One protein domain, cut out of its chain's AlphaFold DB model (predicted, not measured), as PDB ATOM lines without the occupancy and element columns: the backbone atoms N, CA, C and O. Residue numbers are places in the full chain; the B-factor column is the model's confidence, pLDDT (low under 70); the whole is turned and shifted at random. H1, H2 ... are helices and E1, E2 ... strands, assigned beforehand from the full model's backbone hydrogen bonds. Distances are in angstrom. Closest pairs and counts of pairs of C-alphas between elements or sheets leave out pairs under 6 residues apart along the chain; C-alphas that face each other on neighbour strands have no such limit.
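What this domain is: This is residues 105 to 220 of the 321 residues of an uncharacterized protein of Firmicutes bacterium AM41-5BH (UniProt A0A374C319). One long helix, H2, runs through the middle; a small antiparallel sheet, order E2 E4 E3, covers one side of it, H1 folds back on it and H3 crosses it. The strand pair E1 E5 packs beside H1, and residues 139 to 145 stick out. The 116 printed residues hold four named helices and five named strands, in the order E1 H1 H2 E2 H3 H4 E3 E4 E5, a mixed class. The whole is compact, with a radius of gyration of the C-alphas of 14.3 A and spans of 43 by 37 by 24 A.

How they stand to each other: Start at E1, residues 105 to 107, antiparallel to E5, residues 215 to 219; N 106 and O 217 are 2.9 A apart. H1, residues 108 to 115, and H2, residues 120 to 138, form a hairpin at 36 degrees, only just steep; their closest C-alphas, Ile 114 and Arg 123, are 5.7 A apart. H2 is on one face of the sheet of E2, residues 155 to 157, E4, residues 201 to 203, and E3, residues 191 to 193, in two layers, at a height of 8.6 A. There N 157 and O 201, and N 192 and O 202, are 2.9 A apart. H3, residues 161 to 168, touches H2 about perpendicular, at 80 degrees, closest at C-alphas Arg 124 and Gly 168, 4.9 A. H4, residues 175 to 187, only grazes the sheet. Each O i to N i+4 pair is within hydrogen-bond range in H1, H2 and H3, and 7 of 9 in H4.

Where its parts are: Find C-alpha 120 at (87.377, 126.315, 132.479); H2 runs 26.6 A to C-alpha 138 at (70.802, 108.415, 121.985). H4 spans 19.1 A.

The domain as a whole: The printed part has no cut. The links H2 to E2 and E4 to E5 are long. Residues 146 to 147 and 209 to 210 have pLDDT under 70.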
ATOM      1  N   PRO A 105      78.490 107.816 125.797       94.62
ATOM      2  CA  PRO A 105      79.909 107.893 125.460       94.62
ATOM      3  C   PRO A 105      80.362 109.337 125.222       94.62
ATOM      4  O   PRO A 105      79.630 110.135 124.632       94.62
ATOM      5  N   ILE A 106      81.598 109.648 125.609       95.69
ATOM      6  CA  ILE A 106      82.300 110.889 125.256       95.69
ATOM      7  C   ILE A 106      83.558 110.531 124.478       95.69
ATOM      8  O   ILE A 106      84.426 109.830 125.004       95.69
ATOM      9  N   THR A 107      83.655 110.996 123.233       95.50
ATOM     10  CA  THR A 107      84.778 110.645 122.356       95.50
ATOM     11  C   THR A 107      85.963 111.579 122.552       95.50
ATOM     12  O   THR A 107      85.854 112.695 123.078       95.50
ATOM     13  N   LYS A 108      87.133 111.128 122.100       94.56
ATOM     14  CA  LYS A 108      88.359 111.921 122.114       94.56
ATOM     15  C   LYS A 108      88.213 113.222 121.326       94.56
ATOM     16  O   LYS A 108      88.592 114.269 121.844       94.56
ATOM     17  N   LYS A 109      87.603 113.181 120.136       94.06
ATOM     18  CA  LYS A 109      87.384 114.367 119.288       94.06
ATOM     19  C   LYS A 109      86.505 115.408 119.981       94.06
ATOM     20  O   LYS A 109      86.819 116.598 119.970       94.06
ATOM     21  N   GLU A 110      85.425 114.962 120.622       95.62
ATOM     22  CA  GLU A 110      84.532 115.839 121.387       95.62
ATOM     23  C   GLU A 110      85.266 116.501 122.553       95.62
ATOM     24  O   GLU A 110      85.146 117.709 122.780       95.62
ATOM     25  N   TRP A 111      86.058 115.716 123.287       96.06
ATOM     26  CA  TRP A 111      86.833 116.215 124.415       96.06
ATOM     27  C   TRP A 111      87.927 117.198 123.991       96.06
ATOM     28  O   TRP A 111      88.094 118.244 124.622       96.06
ATOM     29  N   GLU A 112      88.640 116.906 122.905       95.31
ATOM     30  CA  GLU A 112      89.627 117.808 122.308       95.31
ATOM     31  C   GLU A 112      88.977 119.134 121.901       95.31
ATOM     32  O   GLU A 112      89.512 120.195 122.227       95.31
ATOM     33  N   LYS A 113      87.782 119.094 121.292       95.81
ATOM     34  CA  LYS A 113      87.028 120.303 120.940       95.81
ATOM     35  C   LYS A 113      86.595 121.104 122.167       95.81
ATOM     36  O   LYS A 113      86.670 122.328 122.147       95.81
ATOM     37  N   ILE A 114      86.190 120.446 123.254       96.69
ATOM     38  CA  ILE A 114      85.923 121.135 124.526       96.69
ATOM     39  C   ILE A 114      87.205 121.798 125.039       96.69
ATOM     40  O   ILE A 114      87.175 122.947 125.474       96.69
ATOM     41  N   CYS A 115      88.347 121.115 124.960       95.62
ATOM     42  CA  CYS A 115      89.622 121.630 125.454       95.62
ATOM     43  C   CYS A 115      90.154 122.852 124.690       95.62
ATOM     44  O   CYS A 115      90.998 123.553 125.248       95.62
ATOM     45  N   THR A 116      89.653 123.162 123.486       95.19
ATOM     46  CA  THR A 116      90.040 124.392 122.765       95.19
ATOM     47  C   THR A 116      89.515 125.663 123.429       95.19
ATOM     48  O   THR A 116      90.013 126.747 123.151       95.19
ATOM     49  N   ILE A 117      88.500 125.558 124.292       94.75
ATOM     50  CA  ILE A 117      87.927 126.705 124.996       94.75
ATOM     51  C   ILE A 117      88.811 127.062 126.197       94.75
ATOM     52  O   ILE A 117      88.971 126.272 127.127       94.75
ATOM     53  N   GLU A 118      89.347 128.281 126.222       91.44
ATOM     54  CA  GLU A 118      90.306 128.704 127.252       91.44
ATOM     55  C   GLU A 118      89.706 128.689 128.673       91.44
ATOM     56  O   GLU A 118      90.298 128.166 129.626       91.44
ATOM     57  N   ASN A 119      88.496 129.234 128.832       93.25
ATOM     58  CA  ASN A 119      87.851 129.373 130.137       93.25
ATOM     59  C   ASN A 119      87.323 128.016 130.659       93.25
ATOM     60  O   ASN A 119      86.465 127.386 130.040       93.25
ATOM     61  N   ASP A 120      87.786 127.585 131.843       94.56
ATOM     62  CA  ASP A 120      87.377 126.315 132.479       94.56
ATOM     63  C   ASP A 120      85.874 126.247 132.800       94.56
ATOM     64  O   ASP A 120      85.261 125.196 132.631       94.56
ATOM     65  N   ASN A 121      85.241 127.351 133.213       94.94
ATOM     66  CA  ASN A 121      83.792 127.371 133.439       94.94
ATOM     67  C   ASN A 121      83.032 127.119 132.136       94.94
ATOM     68  O   ASN A 121      82.046 126.386 132.127       94.94
ATOM     69  N   TYR A 122      83.502 127.693 131.029       94.88
ATOM     70  CA  TYR A 122      82.851 127.527 129.731       94.88
ATOM     71  C   TYR A 122      83.048 126.105 129.200       94.88
ATOM     72  O   TYR A 122      82.099 125.519 128.684       94.88
ATOM     73  N   ARG A 123      84.220 125.496 129.433       96.06
ATOM     74  CA  ARG A 123      84.455 124.066 129.168       96.06
ATOM     75  C   ARG A 123      83.514 123.156 129.943       96.06
ATOM     76  O   ARG A 123      82.901 122.271 129.355       96.06
ATOM     77  N   ARG A 124      83.349 123.397 131.248       96.69
ATOM     78  CA  ARG A 124      82.402 122.652 132.100       96.69
ATOM     79  C   ARG A 124      80.972 122.754 131.590       96.69
ATOM     80  O   ARG A 124      80.271 121.748 131.547       96.69
ATOM     81  N   MET A 125      80.544 123.959 131.213       95.50
ATOM     82  CA  MET A 125      79.220 124.177 130.629       95.50
ATOM     83  C   MET A 125      79.050 123.379 129.341       95.50
ATOM     84  O   MET A 125      78.069 122.657 129.200       95.50
ATOM     85  N   LEU A 126      80.017 123.492 128.431       96.00
ATOM     86  CA  LEU A 126      79.972 122.846 127.129       96.00
ATOM     87  C   LEU A 126      79.960 121.318 127.252       96.00
ATOM     88  O   LEU A 126      79.186 120.658 126.565       96.00
ATOM     89  N   PHE A 127      80.744 120.770 128.183       97.38
ATOM     90  CA  PHE A 127      80.713 119.353 128.535       97.38
ATOM     91  C   PHE A 127      79.319 118.909 128.994       97.38
ATOM     92  O   PHE A 127      78.788 117.933 128.477       97.38
ATOM     93  N   VAL A 128      78.685 119.637 129.920       96.69
ATOM     94  CA  VAL A 128      77.332 119.290 130.390       96.69
ATOM     95  C   VAL A 128      76.303 119.388 129.266       96.69
ATOM     96  O   VAL A 128      75.460 118.505 129.149       96.69
ATOM     97  N   MET A 129      76.383 120.426 128.429       95.50
ATOM     98  CA  MET A 129      75.498 120.587 127.271       95.50
ATOM     99  C   MET A 129      75.639 119.425 126.285       95.50
ATOM    100  O   MET A 129      74.630 118.921 125.803       95.50
ATOM    101  N   LEU A 130      76.872 118.985 126.013       96.44
ATOM    102  CA  LEU A 130      77.153 117.826 125.169       96.44
ATOM    103  C   LEU A 130      76.533 116.555 125.756       96.44
ATOM    104  O   LEU A 130      75.801 115.861 125.058       96.44
ATOM    105  N   VAL A 131      76.789 116.267 127.036       95.88
ATOM    106  CA  VAL A 131      76.260 115.072 127.714       95.88
ATOM    107  C   VAL A 131      74.734 115.052 127.690       95.88
ATOM    108  O   VAL A 131      74.143 114.038 127.330       95.88
ATOM    109  N   ASP A 132      74.100 116.170 128.046       94.69
ATOM    110  CA  ASP A 132      72.644 116.322 128.055       94.69
ATOM    111  C   ASP A 132      72.045 116.097 126.661       94.69
ATOM    112  O   ASP A 132      71.107 115.316 126.490       94.69
ATOM    113  N   ALA A 133      72.641 116.723 125.645       94.06
ATOM    114  CA  ALA A 133      72.177 116.607 124.273       94.06
ATOM    115  C   ALA A 133      72.359 115.193 123.703       94.06
ATOM    116  O   ALA A 133      71.439 114.659 123.076       94.06
ATOM    117  N   LYS A 134      73.512 114.556 123.956       93.56
ATOM    118  CA  LYS A 134      73.772 113.165 123.558       93.56
ATOM    119  C   LYS A 134      72.822 112.205 124.249       93.56
ATOM    120  O   LYS A 134      72.224 111.384 123.566       93.56
ATOM    121  N   TYR A 135      72.636 112.335 125.560       93.00
ATOM    122  CA  TYR A 135      71.732 111.471 126.311       93.00
ATOM    123  C   TYR A 135      70.321 111.502 125.723       93.00
ATOM    124  O   TYR A 135      69.764 110.461 125.394       93.00
ATOM    125  N   HIS A 136      69.758 112.696 125.527       89.50
ATOM    126  CA  HIS A 136      68.390 112.829 125.031       89.50
ATOM    127  C   HIS A 136      68.200 112.310 123.608       89.50
ATOM    128  O   HIS A 136      67.099 111.878 123.264       89.50
ATOM    129  N   ARG A 137      69.250 112.361 122.783       89.75
ATOM    130  CA  ARG A 137      69.186 111.865 121.411       89.75
ATOM    131  C   ARG A 137      69.423 110.359 121.315       89.75
ATOM    132  O   ARG A 137      68.664 109.695 120.622       89.75
ATOM    133  N   LEU A 138      70.445 109.840 121.995       88.25
ATOM    134  CA  LEU A 138      70.802 108.415 121.985       88.25
ATOM    135  C   LEU A 138      69.770 107.572 122.733       88.25
ATOM    136  O   LEU A 138      69.386 106.501 122.279       88.25
ATOM    137  N   HIS A 139      69.275 108.090 123.856       87.69
ATOM    138  CA  HIS A 139      68.333 107.407 124.739       87.69
ATOM    139  C   HIS A 139      66.948 108.038 124.615       87.69
ATOM    140  O   HIS A 139      66.324 108.427 125.608       87.69
ATOM    141  N   SER A 140      66.482 108.192 123.370       85.06
ATOM    142  CA  SER A 140      65.168 108.768 123.087       85.06
ATOM    143  C   SER A 140      64.079 107.996 123.830       85.06
ATOM    144  O   SER A 140      63.947 106.773 123.723       85.06
ATOM    145  N   ILE A 141      63.271 108.736 124.585       86.75
ATOM    146  CA  ILE A 141      62.148 108.162 125.324       86.75
ATOM    147  C   ILE A 141      60.913 107.966 124.451       86.75
ATOM    148  O   ILE A 141      60.034 107.204 124.827       86.75
ATOM    149  N   SER A 142      60.813 108.664 123.322       88.12
ATOM    150  CA  SER A 142      59.649 108.568 122.443       88.12
ATOM    151  C   SER A 142      59.650 107.221 121.729       88.12
ATOM    152  O   SER A 142      60.631 106.899 121.063       88.12
ATOM    153  N   ILE A 143      58.562 106.463 121.851       84.50
ATOM    154  CA  ILE A 143      58.449 105.127 121.246       84.50
ATOM    155  C   ILE A 143      58.238 105.239 119.733       84.50
ATOM    156  O   ILE A 143      58.939 104.594 118.964       84.50
ATOM    157  N   GLU A 144      57.357 106.137 119.290       77.81
ATOM    158  CA  GLU A 144      57.035 106.299 117.863       77.81
ATOM    159  C   GLU A 144      58.059 107.156 117.102       77.81
ATOM    160  O   GLU A 144      58.296 106.960 115.917       77.81
ATOM    161  N   ASN A 145      58.689 108.116 117.790       72.50
ATOM    162  CA  ASN A 145      59.579 109.111 117.165       72.50
ATOM    163  C   ASN A 145      61.069 108.851 117.426       72.50
ATOM    164  O   ASN A 145      61.867 109.792 117.467       72.50
ATOM    165  N   SER A 146      61.459 107.596 117.657       67.44
ATOM    166  CA  SER A 146      62.872 107.234 117.789       67.44
ATOM    167  C   SER A 146      63.550 107.276 116.415       67.44
ATOM    168  O   SER A 146      63.678 106.267 115.731       67.44
ATOM    169  N   ALA A 147      63.927 108.476 115.975       67.75
ATOM    170  CA  ALA A 147      64.561 108.685 114.680       67.75
ATOM    171  C   ALA A 147      66.005 108.161 114.667       67.75
ATOM    172  O   ALA A 147      66.779 108.447 115.583       67.75
ATOM    173  N   THR A 148      66.377 107.477 113.583       79.44
ATOM    174  CA  THR A 148      67.757 107.064 113.307       79.44
ATOM    175  C   THR A 148      68.694 108.273 113.321       79.44
ATOM    176  O   THR A 148      68.341 109.364 112.863       79.44
ATOM    177  N   ILE A 149      69.892 108.090 113.874       84.19
ATOM    178  CA  ILE A 149      70.923 109.126 113.893       84.19
ATOM    179  C   ILE A 149      71.607 109.145 112.527       84.19
ATOM    180  O   ILE A 149      72.129 108.140 112.059       84.19
ATOM    181  N   THR A 150      71.570 110.310 111.898       83.94
ATOM    182  CA  THR A 150      72.206 110.622 110.615       83.94
ATOM    183  C   THR A 150      73.229 111.738 110.809       83.94
ATOM    184  O   THR A 150      73.264 112.372 111.865       83.94
ATOM    185  N   GLU A 151      74.033 112.024 109.788       78.06
ATOM    186  CA  GLU A 151      75.021 113.114 109.826       78.06
ATOM    187  C   GLU A 151      74.381 114.493 110.078       78.06
ATOM    188  O   GLU A 151      74.942 115.309 110.804       78.06
ATOM    189  N   ASP A 152      73.159 114.720 109.584       82.19
ATOM    190  CA  ASP A 152      72.412 115.977 109.770       82.19
ATOM    191  C   ASP A 152      71.647 116.061 111.104       82.19
ATOM    192  O   ASP A 152      70.883 117.000 111.359       82.19
ATOM    193  N   THR A 153      71.787 115.055 111.968       87.75
ATOM    194  CA  THR A 153      71.054 115.007 113.231       87.75
ATOM    195  C   THR A 153      71.526 116.097 114.192       87.75
ATOM    196  O   THR A 153      72.674 116.125 114.629       87.75
ATOM    197  N   LEU A 154      70.594 116.955 114.610       89.81
ATOM    198  CA  LEU A 154      70.851 117.986 115.613       89.81
ATOM    199  C   LEU A 154      70.708 117.438 117.038       89.81
ATOM    200  O   LEU A 154      69.707 116.813 117.394       89.81
ATOM    201  N   PHE A 155      71.692 117.750 117.879       92.94
ATOM    202  CA  PHE A 155      71.736 117.346 119.282       92.94
ATOM    203  C   PHE A 155      71.327 118.510 120.185       92.94
ATOM    204  O   PHE A 155      72.129 119.398 120.487       92.94
ATOM    205  N   TYR A 156      70.065 118.510 120.614       92.50
ATOM    206  CA  TYR A 156      69.477 119.582 121.417       92.50
ATOM    207  C   TYR A 156      69.778 119.451 122.908       92.50
ATOM    208  O   TYR A 156      69.544 118.404 123.510       92.50
ATOM    209  N   CYS A 157      70.202 120.553 123.522       92.12
ATOM    210  CA  CYS A 157      70.311 120.664 124.970       92.12
ATOM    211  C   CYS A 157      68.938 121.017 125.558       92.12
ATOM    212  O   CYS A 157      68.339 122.041 125.222       92.12
ATOM    213  N   HIS A 158      68.446 120.149 126.433       90.38
ATOM    214  CA  HIS A 158      67.176 120.281 127.138       90.38
ATOM    215  C   HIS A 158      67.366 120.924 128.517       90.38
ATOM    216  O   HIS A 158      66.415 121.452 129.100       90.38
ATOM    217  N   MET A 159      68.593 120.904 129.045       90.31
ATOM    218  CA  MET A 159      68.902 121.455 130.353       90.31
ATOM    219  C   MET A 159      68.844 122.989 130.389       90.31
ATOM    220  O   MET A 159      69.484 123.661 129.579       90.31
ATOM    221  N   PRO A 160      68.134 123.602 131.361       89.81
ATOM    222  CA  PRO A 160      68.126 125.049 131.488       89.81
ATOM    223  C   PRO A 160      69.491 125.561 131.964       89.81
ATOM    224  O   PRO A 160      70.172 124.928 132.775       89.81
ATOM    225  N   LYS A 161      69.840 126.785 131.551       89.06
ATOM    226  CA  LYS A 161      71.107 127.484 131.866       89.06
ATOM    227  C   LYS A 161      71.555 127.341 133.328       89.06
ATOM    228  O   LYS A 161      72.723 127.092 133.603       89.06
ATOM    229  N   ARG A 162      70.627 127.492 134.281       90.25
ATOM    230  CA  ARG A 162      70.918 127.378 135.720       90.25
ATOM    231  C   ARG A 162      71.410 125.984 136.107       90.25
ATOM    232  O   ARG A 162      72.343 125.867 136.901       90.25
ATOM    233  N   ASP A 163      70.766 124.952 135.580       92.00
ATOM    234  CA  ASP A 163      71.051 123.572 135.954       92.00
ATOM    235  C   ASP A 163      72.347 123.102 135.273       92.00
ATOM    236  O   ASP A 163      73.147 122.442 135.929       92.00
ATOM    237  N   ILE A 164      72.650 123.600 134.062       93.38
ATOM    238  CA  ILE A 164      73.958 123.422 133.398       93.38
ATOM    239  C   ILE A 164      75.095 123.908 134.307       93.38
ATOM    240  O   ILE A 164      76.079 123.205 134.537       93.38
ATOM    241  N   TYR A 165      74.953 125.108 134.879       93.88
ATOM    242  CA  TYR A 165      75.972 125.679 135.767       93.88
ATOM    243  C   TYR A 165      76.196 124.840 137.013       93.88
ATOM    244  O   TYR A 165      77.343 124.624 137.419       93.88
ATOM    245  N   LYS A 166      75.098 124.374 137.612       94.31
ATOM    246  CA  LYS A 166      75.125 123.549 138.815       94.31
ATOM    247  C   LYS A 166      75.770 122.193 138.527       94.31
ATOM    248  O   LYS A 166      76.693 121.818 139.245       94.31
ATOM    249  N   ALA A 167      75.337 121.511 137.470       94.69
ATOM    250  CA  ALA A 167      75.839 120.196 137.081       94.69
ATOM    251  C   ALA A 167      77.318 120.232 136.663       94.69
ATOM    252  O   ALA A 167      78.070 119.319 136.995       94.69
ATOM    253  N   GLY A 168      77.771 121.312 136.016       94.81
ATOM    254  CA  GLY A 168      79.183 121.499 135.656       94.81
ATOM    255  C   GLY A 168      80.075 121.905 136.836       94.81
ATOM    256  O   GLY A 168      81.305 121.843 136.745       94.81
ATOM    257  N   GLY A 169      79.477 122.322 137.958       94.62
ATOM    258  CA  GLY A 169      80.201 122.868 139.104       94.62
ATOM    259  C   GLY A 169      80.898 124.195 138.787       94.62
ATOM    260  O   GLY A 169      82.001 124.434 139.283       94.62
ATOM    261  N   CYS A 170      80.286 125.030 137.940       94.50
ATOM    262  CA  CYS A 170      80.870 126.283 137.456       94.50
ATOM    263  C   CYS A 170      80.991 127.316 138.585       94.50
ATOM    264  O   CYS A 170      80.055 127.521 139.362       94.50
ATOM    265  N   ARG A 171      82.134 128.002 138.658       92.81
ATOM    266  CA  ARG A 171      82.434 129.041 139.652       92.81
ATOM    267  C   ARG A 171      82.866 130.314 138.937       92.81
ATOM    268  O   ARG A 171      84.052 130.534 138.702       92.81
ATOM    269  N   PHE A 172      81.884 131.129 138.566       90.88
ATOM    270  CA  PHE A 172      82.113 132.414 137.904       90.88
ATOM    271  C   PHE A 172      82.691 133.433 138.889       90.88
ATOM    272  O   PHE A 172      82.268 133.486 140.045       90.88
ATOM    273  N   LYS A 173      83.638 134.248 138.425       87.94
ATOM    274  CA  LYS A 173      84.287 135.293 139.228       87.94
ATOM    275  C   LYS A 173      83.338 136.456 139.512       87.94
ATOM    276  O   LYS A 173      83.361 137.015 140.603       87.94
ATOM    277  N   ASN A 174      82.518 136.820 138.529       90.62
ATOM    278  CA  ASN A 174      81.574 137.930 138.607       90.62
ATOM    279  C   ASN A 174      80.293 137.642 137.795       90.62
ATOM    280  O   ASN A 174      80.179 136.632 137.094       90.62
ATOM    281  N   ALA A 175      79.294 138.519 137.932       89.56
ATOM    282  CA  ALA A 175      78.011 138.376 137.244       89.56
ATOM    283  C   ALA A 175      78.131 138.539 135.719       89.56
ATOM    284  O   ALA A 175      77.381 137.909 134.978       89.56
ATOM    285  N   GLU A 176      79.085 139.342 135.251       87.88
ATOM    286  CA  GLU A 176      79.326 139.577 133.826       87.88
ATOM    287  C   GLU A 176      79.801 138.305 133.122       87.88
ATOM    288  O   GLU A 176      79.169 137.880 132.157       87.88
ATOM    289  N   GLU A 177      80.829 137.629 133.651       88.06
ATOM    290  CA  GLU A 177      81.321 136.342 133.135       88.06
ATOM    291  C   GLU A 177      80.167 135.335 133.020       88.06
ATOM    292  O   GLU A 177      79.965 134.689 131.990       88.06
ATOM    293  N   LYS A 178      79.338 135.253 134.065       88.81
ATOM    294  CA  LYS A 178      78.157 134.387 134.073       88.81
ATOM    295  C   LYS A 178      77.152 134.774 132.984       88.81
ATOM    296  O   LYS A 178      76.637 133.898 132.284       88.81
ATOM    297  N   ASN A 179      76.854 136.061 132.826       88.12
ATOM    298  CA  ASN A 179      75.854 136.544 131.877       88.12
ATOM    299  C   ASN A 179      76.288 136.335 130.424       88.12
ATOM    300  O   ASN A 179      75.480 135.846 129.630       88.12
ATOM    301  N   PHE A 180      77.558 136.610 130.112       89.38
ATOM    302  CA  PHE A 180      78.118 136.510 128.763       89.38
ATOM    303  C   PHE A 180      78.604 135.111 128.376       89.38
ATOM    304  O   PHE A 180      78.811 134.870 127.191       89.38
ATOM    305  N   SER A 181      78.717 134.172 129.322       89.31
ATOM    306  CA  SER A 181      79.214 132.803 129.089       89.31
ATOM    307  C   SER A 181      78.671 132.113 127.827       89.31
ATOM    308  O   SER A 181      79.443 131.624 127.006       89.31
ATOM    309  N   LEU A 182      77.347 132.112 127.629       88.50
ATOM    310  CA  LEU A 182      76.721 131.526 126.436       88.50
ATOM    311  C   LEU A 182      77.038 132.314 125.158       88.50
ATOM    312  O   LEU A 182      77.228 131.709 124.114       88.50
ATOM    313  N   GLY A 183      77.129 133.643 125.232       89.31
ATOM    314  CA  GLY A 183      77.507 134.473 124.086       89.31
ATOM    315  C   GLY A 183      78.957 134.245 123.654       89.31
ATOM    316  O   GLY A 183      79.242 134.213 122.460       89.31
ATOM    317  N   CYS A 184      79.864 134.025 124.612       89.31
ATOM    318  CA  CYS A 184      81.245 133.636 124.330       89.31
ATOM    319  C   CYS A 184      81.294 132.283 123.617       89.31
ATOM    320  O   CYS A 184      81.858 132.194 122.537       89.31
ATOM    321  N   LEU A 185      80.634 131.259 124.166       91.00
ATOM    322  CA  LEU A 185      80.568 129.937 123.535       91.00
ATOM    323  C   LEU A 185      79.903 129.977 122.144       91.00
ATOM    324  O   LEU A 185      80.330 129.269 121.240       91.00
ATOM    325  N   TYR A 186      78.892 130.825 121.946       91.06
ATOM    326  CA  TYR A 186      78.241 131.000 120.645       91.06
ATOM    327  C   TYR A 186      79.216 131.568 119.603       91.06
ATOM    328  O   TYR A 186      79.257 131.098 118.470       91.06
ATOM    329  N   ARG A 187      80.055 132.536 119.997       90.81
ATOM    330  CA  ARG A 187      81.088 133.122 119.125       90.81
ATOM    331  C   ARG A 187      82.142 132.100 118.691       90.81
ATOM    332  O   ARG A 187      82.604 132.170 117.561       90.81
ATOM    333  N   GLU A 188      82.467 131.142 119.556       91.19
ATOM    334  CA  GLU A 188      83.374 130.027 119.240       91.19
ATOM    335  C   GLU A 188      82.754 128.999 118.269       91.19
ATOM    336  O   GLU A 188      83.424 128.061 117.835       91.19
ATOM    337  N   GLY A 189      81.464 129.134 117.937       91.44
ATOM    338  CA  GLY A 189      80.773 128.284 116.964       91.44
ATOM    339  C   GLY A 189      80.519 126.850 117.435       91.44
ATOM    340  O   GLY A 189      80.205 125.985 116.620       91.44
ATOM    341  N   VAL A 190      80.649 126.569 118.737       91.56
ATOM    342  CA  VAL A 190      80.496 125.211 119.296       91.56
ATOM    343  C   VAL A 190      79.036 124.797 119.517       91.56
ATOM    344  O   VAL A 190      78.730 123.607 119.600       91.56
ATOM    345  N   PHE A 191      78.115 125.756 119.586       91.38
ATOM    346  CA  PHE A 191      76.678 125.505 119.677       91.38
ATOM    347  C   PHE A 191      75.897 126.611 118.948       91.38
ATOM    348  O   PHE A 191      76.440 127.690 118.709       91.38
ATOM    349  N   ASP A 192      74.637 126.348 118.599       90.56
ATOM    350  CA  ASP A 192      73.723 127.345 118.022       90.56
ATOM    351  C   ASP A 192      72.393 127.425 118.771       90.56
ATOM    352  O   ASP A 192      72.080 126.603 119.637       90.56
ATOM    353  N   ILE A 193      71.589 128.410 118.377       87.88
ATOM    354  CA  ILE A 193      70.231 128.626 118.847       87.88
ATOM    355  C   ILE A 193      69.281 128.562 117.654       87.88
ATOM    356  O   ILE A 193      69.428 129.282 116.671       87.88
ATOM    357  N   THR A 194      68.247 127.733 117.761       87.06
ATOM    358  CA  THR A 194      67.185 127.696 116.748       87.06
ATOM    359  C   THR A 194      66.492 129.052 116.587       87.06
ATOM    360  O   THR A 194      66.331 129.822 117.539       87.06
ATOM    361  N   ASN A 195      66.012 129.338 115.372       81.19
ATOM    362  CA  ASN A 195      65.287 130.579 115.089       81.19
ATOM    363  C   ASN A 195      63.783 130.523 115.433       81.19
ATOM    364  O   ASN A 195      63.024 131.420 115.078       81.19
ATOM    365  N   ASN A 196      63.333 129.463 116.108       80.62
ATOM    366  CA  ASN A 196      61.932 129.298 116.483       80.62
ATOM    367  C   ASN A 196      61.604 130.021 117.806       80.62
ATOM    368  O   ASN A 196      62.487 130.510 118.513       80.62
ATOM    369  N   LYS A 197      60.312 130.059 118.164       78.25
ATOM    370  CA  LYS A 197      59.811 130.684 119.404       78.25
ATOM    371  C   LYS A 197      60.490 130.143 120.671       78.25
ATOM    372  O   LYS A 197      60.624 130.877 121.644       78.25
ATOM    373  N   TYR A 198      60.897 128.876 120.660       73.19
ATOM    374  CA  TYR A 198      61.453 128.181 121.820       73.19
ATOM    375  C   TYR A 198      62.948 128.445 122.020       73.19
ATOM    376  O   TYR A 198      63.434 128.252 123.130       73.19
ATOM    377  N   ARG A 199      63.657 128.937 120.988       79.81
ATOM    378  CA  ARG A 199      65.084 129.305 121.047       79.81
ATOM    379  C   ARG A 199      65.940 128.200 121.682       79.81
ATOM    380  O   ARG A 199      66.799 128.464 122.522       79.81
ATOM    381  N   SER A 200      65.690 126.954 121.283       85.50
ATOM    382  CA  SER A 200      66.408 125.781 121.787       85.50
ATOM    383  C   SER A 200      67.873 125.803 121.362       85.50
ATOM    384  O   SER A 200      68.175 126.167 120.221       85.50
ATOM    385  N   TRP A 201      68.762 125.381 122.262       90.06
ATOM    386  CA  TRP A 201      70.197 125.256 122.005       90.06
ATOM    387  C   TRP A 201      70.530 123.877 121.444       90.06
ATOM    388  O   TRP A 201      69.952 122.885 121.888       90.06
ATOM    389  N   PHE A 202      71.486 123.797 120.523       92.88
ATOM    390  CA  PHE A 202      72.018 122.518 120.049       92.88
ATOM    391  C   PHE A 202      73.530 122.561 119.846       92.88
ATOM    392  O   PHE A 202      74.096 123.596 119.491       92.88
ATOM    393  N   VAL A 203      74.179 121.426 120.089       94.69
ATOM    394  CA  VAL A 203      75.634 121.261 120.021       94.69
ATOM    395  C   VAL A 203      76.047 120.884 118.596       94.69
ATOM    396  O   VAL A 203      75.403 120.037 117.984       94.69
ATOM    397  N   LYS A 204      77.108 121.510 118.060       93.00
ATOM    398  CA  LYS A 204      77.528 121.345 116.649       93.00
ATOM    399  C   LYS A 204      78.674 120.362 116.403       93.00
ATOM    400  O   LYS A 204      78.991 120.087 115.256       93.00
ATOM    401  N   PHE A 205      79.338 119.890 117.451       92.69
ATOM    402  CA  PHE A 205      80.564 119.087 117.340       92.69
ATOM    403  C   PHE A 205      80.395 117.678 117.920       92.69
ATOM    404  O   PHE A 205      81.359 117.092 118.404       92.69
ATOM    405  N   VAL A 206      79.166 117.158 117.921       92.38
ATOM    406  CA  VAL A 206      78.890 115.803 118.409       92.38
ATOM    407  C   VAL A 206      79.486 114.789 117.442       92.38
ATOM    408  O   VAL A 206      79.260 114.876 116.238       92.38
ATOM    409  N   ASP A 207      80.236 113.837 117.980       89.62
ATOM    410  CA  ASP A 207      80.815 112.744 117.212       89.62
ATOM    411  C   ASP A 207      79.846 111.561 117.231       89.62
ATOM    412  O   ASP A 207      79.551 110.989 118.287       89.62
ATOM    413  N   THR A 208      79.309 111.241 116.057       79.94
ATOM    414  CA  THR A 208      78.375 110.130 115.838       79.94
ATOM    415  C   THR A 208      79.073 108.877 115.317       79.94
ATOM    416  O   THR A 208      78.417 107.849 115.170       79.94
ATOM    417  N   ALA A 209      80.383 108.933 115.043       68.75
ATOM    418  CA  ALA A 209      81.125 107.776 114.574       68.75
ATOM    419  C   ALA A 209      81.229 106.731 115.695       68.75
ATOM    420  O   ALA A 209      81.833 106.970 116.743       68.75
ATOM    421  N   GLU A 210      80.639 105.558 115.471       64.12
ATOM    422  CA  GLU A 210      80.693 104.421 116.392       64.12
ATOM    423  C   GLU A 210      82.068 103.741 116.325       64.12
ATOM    424  O   GLU A 210      82.213 102.638 115.804       64.12
ATOM    425  N   ASN A 211      83.101 104.406 116.846       78.94
ATOM    426  CA  ASN A 211      84.372 103.758 117.145       78.94
ATOM    427  C   ASN A 211      84.551 103.638 118.667       78.94
ATOM    428  O   ASN A 211      84.899 104.627 119.320       78.94
ATOM    429  N   PRO A 212      84.326 102.446 119.254       77.50
ATOM    430  CA  PRO A 212      84.499 102.225 120.688       77.50
ATOM    431  C   PRO A 212      85.901 102.576 121.198       77.50
ATOM    432  O   PRO A 212      86.030 103.038 122.330       77.50
ATOM    433  N   ASP A 213      86.931 102.418 120.361       83.12
ATOM    434  CA  ASP A 213      88.327 102.682 120.736       83.12
ATOM    435  C   ASP A 213      88.615 104.181 120.951       83.12
ATOM    436  O   ASP A 213      89.582 104.540 121.625       83.12
ATOM    437  N   ASP A 214      87.755 105.066 120.432       91.56
ATOM    438  CA  ASP A 214      87.883 106.521 120.568       91.56
ATOM    439  C   ASP A 214      87.116 107.087 121.781       91.56
ATOM    440  O   ASP A 214      87.152 108.299 122.030       91.56
ATOM    441  N   VAL A 215      86.416 106.245 122.552       93.69
ATOM    442  CA  VAL A 215      85.637 106.673 123.724       93.69
ATOM    443  C   VAL A 215      86.545 106.843 124.946       93.69
ATOM    444  O   VAL A 215      87.193 105.904 125.400       93.69
ATOM    445  N   LEU A 216      86.564 108.048 125.523       93.81
ATOM    446  CA  LEU A 216      87.379 108.378 126.699       93.81
ATOM    447  C   LEU A 216      86.686 108.073 128.030       93.81
ATOM    448  O   LEU A 216      87.348 107.723 129.007       93.81
ATOM    449  N   ASP A 217      85.371 108.266 128.099       93.31
ATOM    450  CA  ASP A 217      84.576 107.989 129.297       93.31
ATOM    451  C   ASP A 217      83.141 107.647 128.897       93.31
ATOM    452  O   ASP A 217      82.609 108.159 127.907       93.31
ATOM    453  N   TYR A 218      82.507 106.807 129.708       93.94
ATOM    454  CA  TYR A 218      81.077 106.546 129.635       93.94
ATOM    455  C   TYR A 218      80.416 107.230 130.824       93.94
ATOM    456  O   TYR A 218      80.688 106.909 131.984       93.94
ATOM    457  N   ILE A 219      79.540 108.190 130.543       94.31
ATOM    458  CA  ILE A 219      78.783 108.884 131.576       94.31
ATOM    459  C   ILE A 219      77.739 107.931 132.131       94.31
ATOM    460  O   ILE A 219      76.829 107.524 131.419       94.31
ATOM    461  N   THR A 220      77.890 107.587 133.405       90.44
ATOM    462  CA  THR A 220      76.982 106.694 134.135       90.44
ATOM    463  C   THR A 220      76.423 107.349 135.398       90.44
ATOM    464  O   THR A 220      75.409 106.903 135.920       90.44
TER     465      THR A 220